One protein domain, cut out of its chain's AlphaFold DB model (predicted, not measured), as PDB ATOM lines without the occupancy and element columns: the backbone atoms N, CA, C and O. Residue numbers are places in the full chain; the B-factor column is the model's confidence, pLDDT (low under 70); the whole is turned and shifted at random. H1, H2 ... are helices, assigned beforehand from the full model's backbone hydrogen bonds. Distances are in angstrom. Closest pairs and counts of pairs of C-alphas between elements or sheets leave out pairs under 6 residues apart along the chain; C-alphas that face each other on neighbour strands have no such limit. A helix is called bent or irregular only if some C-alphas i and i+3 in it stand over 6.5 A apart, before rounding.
ATOM      1  N   PHE A  46     172.302 209.191 173.606       76.69
ATOM      2  CA  PHE A  46     172.617 209.185 175.038       76.69
ATOM      3  C   PHE A  46     171.823 210.264 175.786       76.69
ATOM      4  O   PHE A  46     172.085 211.463 175.662       76.69
ATOM      5  N   ASP A  47     170.879 209.813 176.605       79.44
ATOM      6  CA  ASP A  47     170.111 210.631 177.533       79.44
ATOM      7  C   ASP A  47     170.814 210.678 178.896       79.44
ATOM      8  O   ASP A  47     170.636 209.816 179.764       79.44
ATOM      9  N   LEU A  48     171.627 211.719 179.077       74.00
ATOM     10  CA  LEU A  48     172.348 211.955 180.324       74.00
ATOM     11  C   LEU A  48     171.398 212.105 181.523       74.00
ATOM     12  O   LEU A  48     171.688 211.590 182.601       74.00
ATOM     13  N   SER A  49     170.262 212.787 181.353       76.25
ATOM     14  CA  SER A  49     169.316 213.006 182.452       76.25
ATOM     15  C   SER A  49     168.685 211.687 182.893       76.25
ATOM     16  O   SER A  49     168.614 211.404 184.090       76.25
ATOM     17  N   ALA A  50     168.314 210.830 181.938       81.75
ATOM     18  CA  ALA A  50     167.815 209.493 182.230       81.75
ATOM     19  C   ALA A  50     168.871 208.600 182.893       81.75
ATOM     20  O   ALA A  50     168.519 207.809 183.771       81.75
ATOM     21  N   PHE A  51     170.145 208.729 182.514       78.38
ATOM     22  CA  PHE A  51     171.240 207.985 183.135       78.38
ATOM     23  C   PHE A  51     171.464 208.405 184.592       78.38
ATOM     24  O   PHE A  51     171.520 207.543 185.468       78.38
ATOM     25  N   ILE A  52     171.512 209.714 184.870       74.25
ATOM     26  CA  ILE A  52     171.631 210.248 186.236       74.25
ATOM     27  C   ILE A  52     170.432 209.808 187.085       74.25
ATOM     28  O   ILE A  52     170.611 209.275 188.177       74.25
ATOM     29  N   ALA A  53     169.212 209.934 186.556       78.50
ATOM     30  CA  ALA A  53     168.005 209.517 187.264       78.50
ATOM     31  C   ALA A  53     167.984 208.005 187.545       78.50
ATOM     32  O   ALA A  53     167.475 207.562 188.574       78.50
ATOM     33  N   ALA A  54     168.514 207.189 186.632       83.50
ATOM     34  CA  ALA A  54     168.666 205.757 186.850       83.50
ATOM     35  C   ALA A  54     169.688 205.452 187.954       83.50
ATOM     36  O   ALA A  54     169.452 204.548 188.756       83.50
ATOM     37  N   ALA A  55     170.779 206.220 188.021       75.44
ATOM     38  CA  ALA A  55     171.824 206.049 189.022       75.44
ATOM     39  C   ALA A  55     171.268 206.368 190.410       75.44
ATOM     40  O   ALA A  55     171.365 205.536 191.305       75.44
ATOM     41  N   GLN A  56     170.567 207.499 190.542       76.88
ATOM     42  CA  GLN A  56     169.883 207.904 191.774       76.88
ATOM     43  C   GLN A  56     168.908 206.833 192.274       76.88
ATOM     44  O   GLN A  56     168.989 206.413 193.425       76.88
ATOM     45  N   ARG A  57     168.043 206.311 191.391       83.00
ATOM     46  CA  ARG A  57     167.110 205.232 191.757       83.00
ATOM     47  C   ARG A  57     167.823 203.969 192.228       83.00
ATOM     48  O   ARG A  57     167.298 203.270 193.093       83.00
ATOM     49  N   ALA A  58     168.962 203.623 191.629       79.69
ATOM     50  CA  ALA A  58     169.739 202.459 192.038       79.69
ATOM     51  C   ALA A  58     170.364 202.663 193.426       79.69
ATOM     52  O   ALA A  58     170.330 201.739 194.237       79.69
ATOM     53  N   THR A  59     170.865 203.867 193.715       75.44
ATOM     54  CA  THR A  59     171.392 204.258 195.033       75.44
ATOM     55  C   THR A  59     170.329 204.181 196.113       75.44
ATOM     56  O   THR A  59     170.547 203.522 197.123       75.44
ATOM     57  N   GLU A  60     169.159 204.779 195.877       80.12
ATOM     58  CA  GLU A  60     168.036 204.749 196.820       80.12
ATOM     59  C   GLU A  60     167.636 203.307 197.156       80.12
ATOM     60  O   GLU A  60     167.549 202.930 198.322       80.12
ATOM     61  N   GLN A  61     167.490 202.454 196.137       82.25
ATOM     62  CA  GLN A  61     167.127 201.051 196.350       82.25
ATOM     63  C   GLN A  61     168.228 200.241 197.045       82.25
ATOM     64  O   GLN A  61     167.926 199.324 197.811       82.25
ATOM     65  N   ALA A  62     169.500 200.533 196.771       76.81
ATOM     66  CA  ALA A  62     170.620 199.885 197.444       76.81
ATOM     67  C   ALA A  62     170.699 200.284 198.920       76.81
ATOM     68  O   ALA A  62     170.936 199.427 199.769       76.81
ATOM     69  N   LEU A  63     170.446 201.556 199.234       77.75
ATOM     70  CA  LEU A  63     170.347 202.055 200.602       77.75
ATOM     71  C   LEU A  63     169.188 201.407 201.356       77.75
ATOM     72  O   LEU A  63     169.384 200.919 202.468       77.75
ATOM     73  N   ASP A  64     168.006 201.331 200.745       79.31
ATOM     74  CA  ASP A  64     166.856 200.637 201.330       79.31
ATOM     75  C   ASP A  64     167.176 199.161 201.607       79.31
ATOM     76  O   ASP A  64     166.878 198.641 202.685       79.31
ATOM     77  N   ALA A  65     167.841 198.487 200.665       77.12
ATOM     78  CA  ALA A  65     168.251 197.096 200.821       77.12
ATOM     79  C   ALA A  65     169.297 196.916 201.935       77.12
ATOM     80  O   ALA A  65     169.166 196.002 202.749       77.12
ATOM     81  N   LEU A  66     170.295 197.798 202.011       73.94
ATOM     82  CA  LEU A  66     171.303 197.818 203.072       73.94
ATOM     83  C   LEU A  66     170.675 198.034 204.451       73.94
ATOM     84  O   LEU A  66     170.972 197.287 205.382       73.94
ATOM     85  N   ASN A  67     169.769 199.005 204.570       74.62
ATOM     86  CA  ASN A  67     169.051 199.299 205.811       74.62
ATOM     87  C   ASN A  67     168.151 198.131 206.245       74.62
ATOM     88  O   ASN A  67     167.999 197.878 207.438       74.62
ATOM     89  N   ALA A  68     167.607 197.377 205.288       76.38
ATOM     90  CA  ALA A  68     166.871 196.139 205.536       76.38
ATOM     91  C   ALA A  68     167.777 194.919 205.822       76.38
ATOM     92  O   ALA A  68     167.273 193.813 206.024       76.38
ATOM     93  N   GLY A  69     169.105 195.086 205.835       78.81
ATOM     94  CA  GLY A  69     170.071 194.014 206.093       78.81
ATOM     95  C   GLY A  69     170.263 193.043 204.924       78.81
ATOM     96  O   GLY A  69     170.762 191.933 205.115       78.81
ATOM     97  N   HIS A  70     169.857 193.419 203.709       80.38
ATOM     98  CA  HIS A  70     170.030 192.586 202.526       80.38
ATOM     99  C   HIS A  70     171.466 192.642 201.995       80.38
ATOM    100  O   HIS A  70     172.044 193.705 201.754       80.38
ATOM    101  N   ALA A  71     172.030 191.461 201.749       80.19
ATOM    102  CA  ALA A  71     173.337 191.316 201.126       80.19
ATOM    103  C   ALA A  71     173.278 191.591 199.604       80.19
ATOM    104  O   ALA A  71     172.220 191.415 198.989       80.19
ATOM    105  N   PRO A  72     174.396 191.981 198.963       73.69
ATOM    106  CA  PRO A  72     174.428 192.255 197.524       73.69
ATOM    107  C   PRO A  72     174.129 191.040 196.629       73.69
ATOM    108  O   PRO A  72     173.697 191.212 195.494       73.69
ATOM    109  N   ASP A  73     174.369 189.823 197.112       82.62
ATOM    110  CA  ASP A  73     174.089 188.557 196.416       82.62
ATOM    111  C   ASP A  73     172.662 188.030 196.660       82.62
ATOM    112  O   ASP A  73     172.276 186.979 196.146       82.62
ATOM    113  N   SER A  74     171.861 188.758 197.442       87.50
ATOM    114  CA  SER A  74     170.464 188.419 197.700       87.50
ATOM    115  C   SER A  74     169.563 188.714 196.498       87.50
ATOM    116  O   SER A  74     169.912 189.472 195.593       87.50
ATOM    117  N   ASP A  75     168.326 188.212 196.533       88.50
ATOM    118  CA  ASP A  75     167.314 188.551 195.527       88.50
ATOM    119  C   ASP A  75     167.047 190.064 195.431       88.50
ATOM    120  O   ASP A  75     166.704 190.564 194.360       88.50
ATOM    121  N   ALA A  76     167.195 190.803 196.537       83.81
ATOM    122  CA  ALA A  76     167.090 192.260 196.532       83.81
ATOM    123  C   ALA A  76     168.258 192.887 195.759       83.81
ATOM    124  O   ALA A  76     168.022 193.685 194.854       83.81
ATOM    125  N   GLY A  77     169.489 192.446 196.034       81.38
ATOM    126  CA  GLY A  77     170.678 192.839 195.274       81.38
ATOM    127  C   GLY A  77     170.552 192.529 193.791       81.38
ATOM    128  O   GLY A  77     170.803 193.397 192.951       81.38
ATOM    129  N   HIS A  78     170.038 191.347 193.452       87.81
ATOM    130  CA  HIS A  78     169.818 190.996 192.061       87.81
ATOM    131  C   HIS A  78     168.833 191.935 191.367       87.81
ATOM    132  O   HIS A  78     169.129 192.409 190.272       87.81
ATOM    133  N   ARG A  79     167.698 192.255 192.000       90.12
ATOM    134  CA  ARG A  79     166.701 193.173 191.426       90.12
ATOM    135  C   ARG A  79     167.270 194.566 191.185       90.12
ATOM    136  O   ARG A  79     167.070 195.103 190.095       90.12
ATOM    137  N   VAL A  80     167.993 195.122 192.159       87.06
ATOM    138  CA  VAL A  80     168.597 196.458 192.044       87.06
ATOM    139  C   VAL A  80     169.612 196.494 190.906       87.06
ATOM    140  O   VAL A  80     169.528 197.354 190.030       87.06
ATOM    141  N   ALA A  81     170.521 195.518 190.850       87.50
ATOM    142  CA  ALA A  81     171.525 195.446 189.794       87.50
ATOM    143  C   ALA A  81     170.901 195.255 188.402       87.50
ATOM    144  O   ALA A  81     171.299 195.935 187.456       87.50
ATOM    145  N   THR A  82     169.896 194.383 188.256       90.62
ATOM    146  CA  THR A  82     169.197 194.198 186.975       90.62
ATOM    147  C   THR A  82     168.491 195.483 186.530       90.62
ATOM    148  O   THR A  82     168.579 195.853 185.357       90.62
ATOM    149  N   ALA A  83     167.801 196.175 187.444       90.00
ATOM    150  CA  ALA A  83     167.108 197.426 187.144       90.00
ATOM    151  C   ALA A  83     168.091 198.521 186.713       90.00
ATOM    152  O   ALA A  83     167.886 199.155 185.677       90.00
ATOM    153  N   TRP A  84     169.196 198.667 187.445       88.88
ATOM    154  CA  TRP A  84     170.257 199.615 187.125       88.88
ATOM    155  C   TRP A  84     170.851 199.372 185.734       88.88
ATOM    156  O   TRP A  84     170.861 200.277 184.903       88.88
ATOM    157  N   ILE A  85     171.270 198.137 185.431       90.44
ATOM    158  CA  ILE A  85     171.850 197.779 184.125       90.44
ATOM    159  C   ILE A  85     170.860 198.075 182.993       90.44
ATOM    160  O   ILE A  85     171.250 198.592 181.945       90.44
ATOM    161  N   LYS A  86     169.574 197.764 183.190       92.69
ATOM    162  CA  LYS A  86     168.531 197.979 182.184       92.69
ATOM    163  C   LYS A  86     168.285 199.459 181.908       92.69
ATOM    164  O   LYS A  86     168.232 199.854 180.742       92.69
ATOM    165  N   ASP A  87     168.135 200.259 182.955       90.38
ATOM    166  CA  ASP A  87     167.858 201.686 182.826       90.38
ATOM    167  C   ASP A  87     169.077 202.446 182.289       90.38
ATOM    168  O   ASP A  87     168.927 203.279 181.395       90.38
ATOM    169  N   ALA A  88     170.284 202.095 182.742       84.50
ATOM    170  CA  ALA A  88     171.532 202.646 182.224       84.50
ATOM    171  C   ALA A  88     171.725 202.310 180.737       84.50
ATOM    172  O   ALA A  88     172.040 203.192 179.939       84.50
ATOM    173  N   ALA A  89     171.480 201.059 180.331       88.06
ATOM    174  CA  ALA A  89     171.568 200.663 178.927       88.06
ATOM    175  C   ALA A  89     170.564 201.437 178.069       88.06
ATOM    176  O   ALA A  89     170.923 201.934 177.004       88.06
ATOM    177  N   LYS A  90     169.324 201.588 178.555       89.50
ATOM    178  CA  LYS A  90     168.283 202.360 177.873       89.50
ATOM    179  C   LYS A  90     168.691 203.820 177.704       89.50
ATOM    180  O   LYS A  90     168.562 204.341 176.602       89.50
ATOM    181  N   ALA A  91     169.189 204.453 178.764       85.50
ATOM    182  CA  ALA A  91     169.654 205.835 178.717       85.50
ATOM    183  C   ALA A  91     170.792 206.013 177.704       85.50
ATOM    184  O   ALA A  91     170.854 207.025 177.024       85.50
ATOM    185  N   MET A  92     171.650 205.004 177.548       82.06
ATOM    186  CA  MET A  92     172.760 205.009 176.593       82.06
ATOM    187  C   MET A  92     172.403 204.521 175.183       82.06
ATOM    188  O   MET A  92     173.300 204.408 174.352       82.06
ATOM    189  N   GLY A  93     171.146 204.162 174.902       82.44
ATOM    190  CA  GLY A  93     170.775 203.558 173.616       82.44
ATOM    191  C   GLY A  93     171.461 202.207 173.343       82.44
ATOM    192  O   GLY A  93     171.630 201.802 172.194       82.44
ATOM    193  N   ARG A  94     171.887 201.493 174.392       84.81
ATOM    194  CA  ARG A  94     172.601 200.209 174.320       84.81
ATOM    195  C   ARG A  94     171.711 199.047 174.762       84.81
ATOM    196  O   ARG A  94     170.642 199.224 175.344       84.81
ATOM    197  N   LYS A  95     172.160 197.822 174.485       87.38
ATOM    198  CA  LYS A  95     171.512 196.605 174.991       87.38
ATOM    199  C   LYS A  95     172.012 196.297 176.409       87.38
ATOM    200  O   LYS A  95     173.217 196.381 176.630       87.38
ATOM    201  N   PRO A  96     171.132 195.911 177.351       87.06
ATOM    202  CA  PRO A  96     171.526 195.501 178.698       87.06
ATOM    203  C   PRO A  96     172.042 194.055 178.699       87.06
ATOM    204  O   PRO A  96     171.435 193.164 179.288       87.06
ATOM    205  N   ASP A  97     173.120 193.799 177.963       87.56
ATOM    206  CA  ASP A  97     173.754 192.486 177.859       87.56
ATOM    207  C   ASP A  97     174.996 192.369 178.761       87.56
ATOM    208  O   ASP A  97     175.394 193.315 179.447       87.56
ATOM    209  N   GLY A  98     175.607 191.179 178.784       81.75
ATOM    210  CA  GLY A  98     176.802 190.920 179.591       81.75
ATOM    211  C   GLY A  98     177.974 191.848 179.250       81.75
ATOM    212  O   GLY A  98     178.672 192.294 180.156       81.75
ATOM    213  N   ALA A  99     178.137 192.218 177.975       83.00
ATOM    214  CA  ALA A  99     179.195 193.127 177.543       83.00
ATOM    215  C   ALA A  99     178.953 194.558 178.047       83.00
ATOM    216  O   ALA A  99     179.891 195.236 178.467       83.00
ATOM    217  N   PHE A 100     177.699 195.021 178.054       84.25
ATOM    218  CA  PHE A 100     177.338 196.297 178.667       84.25
ATOM    219  C   PHE A 100     177.537 196.278 180.184       84.25
ATOM    220  O   PHE A 100     178.108 197.221 180.724       84.25
ATOM    221  N   ARG A 101     177.135 195.199 180.865       85.62
ATOM    222  CA  ARG A 101     177.350 195.018 182.311       85.62
ATOM    223  C   ARG A 101     178.833 195.089 182.680       85.62
ATOM    224  O   ARG A 101     179.197 195.828 183.587       85.62
ATOM    225  N   GLU A 102     179.684 194.336 181.987       79.88
ATOM    226  CA  GLU A 102     181.137 194.336 182.217       79.88
ATOM    227  C   GLU A 102     181.758 195.699 181.922       79.88
ATOM    228  O   GLU A 102     182.571 196.201 182.699       79.88
ATOM    229  N   TRP A 103     181.343 196.334 180.827       82.19
ATOM    230  CA  TRP A 103     181.772 197.688 180.506       82.19
ATOM    231  C   TRP A 103     181.390 198.674 181.619       82.19
ATOM    232  O   TRP A 103     182.242 199.445 182.057       82.19
ATOM    233  N   LEU A 104     180.150 198.612 182.108       78.50
ATOM    234  CA  LEU A 104     179.629 199.491 183.151       78.50
ATOM    235  C   LEU A 104     180.387 199.283 184.472       78.50
ATOM    236  O   LEU A 104     180.829 200.250 185.086       78.50
ATOM    237  N   LEU A 105     180.636 198.028 184.858       75.06
ATOM    238  CA  LEU A 105     181.492 197.668 185.995       75.06
ATOM    239  C   LEU A 105     182.902 198.265 185.880       75.06
ATOM    240  O   LEU A 105     183.416 198.829 186.846       75.06
ATOM    241  N   ASN A 106     183.518 198.175 184.702       70.00
ATOM    242  CA  ASN A 106     184.858 198.710 184.469       70.00
ATOM    243  C   ASN A 106     184.903 200.242 184.555       70.00
ATOM    244  O   ASN A 106     185.893 200.783 185.046       70.00
ATOM    245  N   GLN A 107     183.842 200.940 184.131       69.75
ATOM    246  CA  GLN A 107     183.748 202.393 184.317       69.75
ATOM    247  C   GLN A 107     183.736 202.762 185.801       69.75
ATOM    248  O   GLN A 107     184.460 203.667 186.210       69.75
ATOM    249  N   PHE A 108     182.992 202.020 186.621       64.62
ATOM    250  CA  PHE A 108     182.951 202.259 188.062       64.62
ATOM    251  C   PHE A 108     184.292 202.006 188.751       64.62
ATOM    252  O   PHE A 108     184.729 202.828 189.553       64.62
ATOM    253  N   ILE A 109     184.984 200.918 188.403       63.81
ATOM    254  CA  ILE A 109     186.321 200.621 188.946       63.81
ATOM    255  C   ILE A 109     187.318 201.726 188.565       63.81
ATOM    256  O   ILE A 109     188.110 202.171 189.397       63.81
ATOM    257  N   ALA A 110     187.272 202.196 187.315       58.94
ATOM    258  CA  ALA A 110     188.135 203.276 186.848       58.94
ATOM    259  C   ALA A 110     187.817 204.619 187.529       58.94
ATOM    260  O   ALA A 110     188.741 205.377 187.831       58.94
ATOM    261  N   TYR A 111     186.538 204.910 187.785       58.88
ATOM    262  CA  TYR A 111     186.118 206.104 188.515       58.88
ATOM    263  C   TYR A 111     186.592 206.076 189.965       58.88
ATOM    264  O   TYR A 111     187.201 207.048 190.404       58.88
ATOM    265  N   ASP A 112     186.399 204.970 190.688       53.44
ATOM    266  CA  ASP A 112     186.839 204.868 192.084       53.44
ATOM    267  C   ASP A 112     188.356 205.089 192.205       53.44
ATOM    268  O   ASP A 112     188.818 205.917 192.995       53.44
ATOM    269  N   ALA A 113     189.136 204.482 191.304       48.09
ATOM    270  CA  ALA A 113     190.578 204.697 191.222       48.09
ATOM    271  C   ALA A 113     190.957 206.168 190.937       48.09
ATOM    272  O   ALA A 113     191.882 206.702 191.556       48.09
ATOM    273  N   ARG A 114     190.246 206.855 190.029       51.28
ATOM    274  CA  ARG A 114     190.494 208.274 189.699       51.28
ATOM    275  C   ARG A 114     190.066 209.221 190.811       51.28
ATOM    276  O   ARG A 114     190.791 210.174 191.099       51.28
ATOM    277  N   ALA A 115     188.932 208.959 191.444       47.66
ATOM    278  CA  ALA A 115     188.440 209.734 192.568       47.66
ATOM    279  C   ALA A 115     189.400 209.594 193.760       47.66
ATOM    280  O   ALA A 115     189.760 210.593 194.376       47.66
ATOM    281  N   MET A 116     189.929 208.393 194.037       42.19
ATOM    282  CA  MET A 116     191.002 208.205 195.025       42.19
ATOM    283  C   MET A 116     192.256 209.025 194.689       42.19
ATOM    284  O   MET A 116     192.906 209.544 195.596       42.19
ATOM    285  N   HIS A 117     192.589 209.176 193.409       42.38
ATOM    286  CA  HIS A 117     193.775 209.911 192.971       42.38
ATOM    287  C   HIS A 117     193.629 211.439 193.109       42.38
ATOM    288  O   HIS A 117     194.555 212.101 193.577       42.38
ATOM    289  N   HIS A 118     192.463 212.001 192.771       41.09
ATOM    290  CA  HIS A 118     192.170 213.430 192.973       41.09
ATOM    291  C   HIS A 118     192.036 213.778 194.462       41.09
ATOM    292  O   HIS A 118     192.514 214.822 194.903       41.09
ATOM    293  N   ARG A 119     191.485 212.860 195.267       46.16
ATOM    294  CA  ARG A 119     191.377 213.007 196.728       46.16
ATOM    295  C   ARG A 119     192.742 213.105 197.424       46.16
ATOM    296  O   ARG A 119     192.891 213.916 198.333       46.16
ATOM    297  N   HIS A 120     193.760 212.375 196.960       42.72
ATOM    298  CA  HIS A 120     195.130 212.520 197.478       42.72
ATOM    299  C   HIS A 120     195.778 213.868 197.121       42.72
ATOM    300  O   HIS A 120     196.580 214.381 197.898       42.72
ATOM    301  N   ALA A 121     195.429 214.462 195.976       47.59
ATOM    302  CA  ALA A 121     195.955 215.764 195.569       47.59
ATOM    303  C   ALA A 121     195.355 216.938 196.375       47.59
ATOM    304  O   ALA A 121     195.997 217.981 196.493       47.59
ATOM    305  N   ALA A 122     194.161 216.766 196.958       47.91
ATOM    306  CA  ALA A 122     193.398 217.828 197.623       47.91
ATOM    307  C   ALA A 122     193.582 217.939 199.158       47.91
ATOM    308  O   ALA A 122     193.010 218.845 199.755       47.91
ATOM    309  N   GLN A 123     194.362 217.061 199.811       45.84
ATOM    310  CA  GLN A 123     194.603 217.062 201.275       45.84
ATOM    311  C   GLN A 123     193.332 217.150 202.157       45.84
ATOM    312  O   GLN A 123     193.386 217.669 203.272       45.84
ATOM    313  N   GLN A 124     192.179 216.655 201.698       44.75
ATOM    314  CA  GLN A 124     190.974 216.628 202.532       44.75
ATOM    315  C   GLN A 124     190.935 215.360 203.402       44.75
ATOM    316  O   GLN A 124     191.243 214.278 202.892       44.75
ATOM    317  N   PRO A 125     190.582 215.465 204.703       39.25
ATOM    318  CA  PRO A 125     190.473 214.309 205.578       39.25
ATOM    319  C   PRO A 125     189.433 213.332 205.034       39.25
ATOM    320  O   PRO A 125     188.307 213.696 204.704       39.25
ATOM    321  N   THR A 126     189.868 212.086 204.930       46.72
ATOM    322  CA  THR A 126     189.115 210.921 204.492       46.72
ATOM    323  C   THR A 126     187.928 210.662 205.396       46.72
ATOM    324  O   THR A 126     188.105 210.150 206.492       46.72
ATOM    325  N   GLU A 127     186.741 210.920 204.883       40.50
ATOM    326  CA  GLU A 127     185.575 210.075 205.071       40.50
ATOM    327  C   GLU A 127     184.637 210.458 203.928       40.50
ATOM    328  O   GLU A 127     183.938 211.464 203.981       40.50
ATOM    329  N   LEU A 128     184.597 209.640 202.867       43.06
ATOM    330  CA  LEU A 128     183.270 209.391 202.304       43.06
ATOM    331  C   LEU A 128     182.453 209.011 203.535       43.06
ATOM    332  O   LEU A 128     182.878 208.081 204.232       43.06
ATOM    333  N   SER A 129     181.400 209.758 203.875       40.41
ATOM    334  CA  SER A 129     180.518 209.334 204.964       40.41
ATOM    335  C   SER A 129     180.262 207.845 204.722       40.41
ATOM    336  O   SER A 129     179.979 207.458 203.588       40.41
ATOM    337  N   GLY A 130     180.541 206.975 205.700       37.50
ATOM    338  CA  GLY A 130     180.710 205.532 205.447       37.50
ATOM    339  C   GLY A 130     179.551 204.878 204.672       37.50
ATOM    340  O   GLY A 130     179.729 203.824 204.071       37.50
ATOM    341  N   ALA A 131     178.390 205.540 204.629       38.69
ATOM    342  CA  ALA A 131     177.253 205.269 203.757       38.69
ATOM    343  C   ALA A 131     177.569 205.326 202.242       38.69
ATOM    344  O   ALA A 131     177.357 204.322 201.565       38.69
ATOM    345  N   GLN A 132     178.167 206.411 201.721       41.78
ATOM    346  CA  GLN A 132     178.445 206.591 200.281       41.78
ATOM    347  C   GLN A 132     179.449 205.573 199.729       41.78
ATOM    348  O   GLN A 132     179.319 205.093 198.601       41.78
ATOM    349  N   ALA A 133     180.454 205.207 200.529       49.44
ATOM    350  CA  ALA A 133     181.369 204.125 200.173       49.44
ATOM    351  C   ALA A 133     180.653 202.760 200.189       49.44
ATOM    352  O   ALA A 133     180.916 201.927 199.325       49.44
ATOM    353  N   ASN A 134     179.715 202.547 201.119       59.69
ATOM    354  CA  ASN A 134     178.998 201.280 201.270       59.69
ATOM    355  C   ASN A 134     177.955 201.031 200.170       59.69
ATOM    356  O   ASN A 134     177.898 199.923 199.643       59.69
ATOM    357  N   GLU A 135     177.141 202.018 199.795       63.75
ATOM    358  CA  GLU A 135     176.026 201.839 198.848       63.75
ATOM    359  C   GLU A 135     176.491 201.555 197.411       63.75
ATOM    360  O   GLU A 135     176.021 200.615 196.766       63.75
ATOM    361  N   TRP A 136     177.488 202.290 196.916       65.31
ATOM    362  CA  TRP A 136     178.018 202.090 195.568       65.31
ATOM    363  C   TRP A 136     178.851 200.816 195.461       65.31
ATOM    364  O   TRP A 136     178.738 200.086 194.472       65.31
ATOM    365  N   GLN A 137     179.625 200.479 196.497       66.81
ATOM    366  CA  GLN A 137     180.300 199.182 196.575       66.81
ATOM    367  C   GLN A 137     179.299 198.027 196.649       66.81
ATOM    368  O   GLN A 137     179.546 196.968 196.062       66.81
ATOM    369  N   TRP A 138     178.155 198.226 197.305       72.94
ATOM    370  CA  TRP A 138     177.072 197.250 197.342       72.94
ATOM    371  C   TRP A 138     176.456 197.050 195.952       72.94
ATOM    372  O   TRP A 138     176.359 195.909 195.506       72.94
ATOM    373  N   ILE A 139     176.159 198.120 195.205       69.88
ATOM    374  CA  ILE A 139     175.647 198.032 193.820       69.88
ATOM    375  C   ILE A 139     176.657 197.335 192.899       69.88
ATOM    376  O   ILE A 139     176.296 196.424 192.149       69.88
ATOM    377  N   VAL A 140     177.938 197.714 192.968       73.69
ATOM    378  CA  VAL A 140     179.018 197.079 192.191       73.69
ATOM    379  C   VAL A 140     179.146 195.597 192.536       73.69
ATOM    380  O   VAL A 140     179.338 194.771 191.644       73.69
ATOM    381  N   SER A 141     179.009 195.239 193.810       77.12
ATOM    382  CA  SER A 141     179.022 193.842 194.250       77.12
ATOM    383  C   SER A 141     177.802 193.082 193.734       77.12
ATOM    384  O   SER A 141     177.962 192.005 193.170       77.12
ATOM    385  N   ALA A 142     176.607 193.667 193.810       75.75
ATOM    386  CA  ALA A 142     175.376 193.076 193.293       75.75
ATOM    387  C   ALA A 142     175.432 192.822 191.776       75.75
ATOM    388  O   ALA A 142     174.987 191.780 191.291       75.75
ATOM    389  N   MET A 143     176.050 193.728 191.012       79.44
ATOM    390  CA  MET A 143     176.280 193.538 189.576       79.44
ATOM    391  C   MET A 143     177.213 192.359 189.265       79.44
ATOM    392  O   MET A 143     177.027 191.713 188.235       79.44
ATOM    393  N   LYS A 144     178.184 192.043 190.136       81.38
ATOM    394  CA  LYS A 144     179.092 190.890 189.961       81.38
ATOM    395  C   LYS A 144     178.389 189.541 190.143       81.38
ATOM    396  O   LYS A 144     178.878 188.545 189.619       81.38
ATOM    397  N   TYR A 145     177.261 189.504 190.856       80.19
ATOM    398  CA  TYR A 145     176.486 188.279 191.097       80.19
ATOM    399  C   TYR A 145     175.423 187.991 190.028       80.19
ATOM    400  O   TYR A 145     174.850 186.902 190.003       80.19
ATOM    401  N   GLN A 146     175.203 188.920 189.091       70.94
ATOM    402  CA  GLN A 146     174.338 188.695 187.934       70.94
ATOM    403  C   GLN A 146     174.935 187.596 187.041       70.94
ATOM    404  O   GLN A 146     176.019 187.780 186.483       70.94
TER     405      GLN A 146
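AT A GLANCE: This is residues 46 to 146 of the 147 residues of an uncharacterized protein of Hyphomicrobium sulfonivorans (UniProt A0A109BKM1). Two helices side by side, H1 and H2, make a helical hairpin, and a second, looser hairpin of H3 and H4 is set across it at about a right angle. H4 packs across both H1 and H2, while the far end of H3 and the turn toward H4, residues 113 to 130, stick out from the body as an arm. The printed part has 101 residues with four named helices in the order H1, H2, H3, H4 and no named strand; its class is all helix. It is compact, with a radius of gyration of the C-alphas of 14.0 A, and spans 40 by 33 by 22 A.

HOW THE PARTS SIT: H1, residues 48 to 67, and H2, residues 75 to 91, form a helical hairpin and run opposite ways at a shallow tilt of 6 degrees. They touch with 22 pairs of C-alphas within 8 A, the closest being those of Phe 51 and Ala 91, 5.2 A apart. H3, residues 98 to 121, and H2 only just touch, with 3 pairs of C-alphas within 8 A. Residues 85 to 89 of H2 touch residues 100 to 101 of H3; the closest C-alphas, those of Ile 85 and Arg 101, are 6.4 A apart, and the two lines are about perpendicular at 90 degrees. H1 and H3 are apart. H4, residues 130 to 144, touches H1, H2 and H3. Its residues 135 to 139 touch residues 58 to 66 of H1; the closest C-alphas are those of Ala 62 and Glu 135 at 5.9 A, and the lines are about perpendicular at 77 degrees. Its residues 139 to 143 touch residues 77 to 82 of H2; the closest C-alphas are those of Gly 77 and Ala 142 at 5.1 A, and the lines are about perpendicular at 84 degrees. H3 and H4 form the second helical hairpin, opposite ways at a shallow tilt of 26 degrees. They touch with residues 101 to 108 of H3 and 140 to 143 of H4, the closest C-alphas being those of Leu 105 and Val 140, 6.7 A apart. Of the five pairs of helices that touch, two are at a shallow tilt: the packing is part aligned, part crossed, some pairs running side by side and others across each other. In H1, H2 and H3 every O i to N i+4 pair is within hydrogen-bond range; in H4 10 of 11 are.

IN THESE COORDINATES: H1 begins at C-alpha 48, at (172.348, 211.955, 180.324), and is 28.6 A long from first to last C-alpha. H2 is 24.2 A long. H3, the longest helix with 24 residues, measures 35.2 A and ends at C-alpha 121, at (195.955, 215.764, 195.569). H4 is 21.4 A long and ends at C-alpha 144, at (179.092, 190.890, 189.961). H4 is neither bent nor irregular, but only just: C-alphas 133 and 136 are 6.0 A apart.

THE WHOLE: The two C-alphas farthest apart, those of Lys 95 and Gln 123, are 40.5 A from each other. Residues 113 to 130, of which 113 to 121 belong to H3, stand free; the body without them has 83 residues and spans 34 by 23 by 23 A. The printed part has no cut, and its three links, of 7, 6 and 8 residues, are short. The mean pLDDT of the printed part is 71.6, and 32 residues are under 70, namely residues 107 to 137 and residue 139.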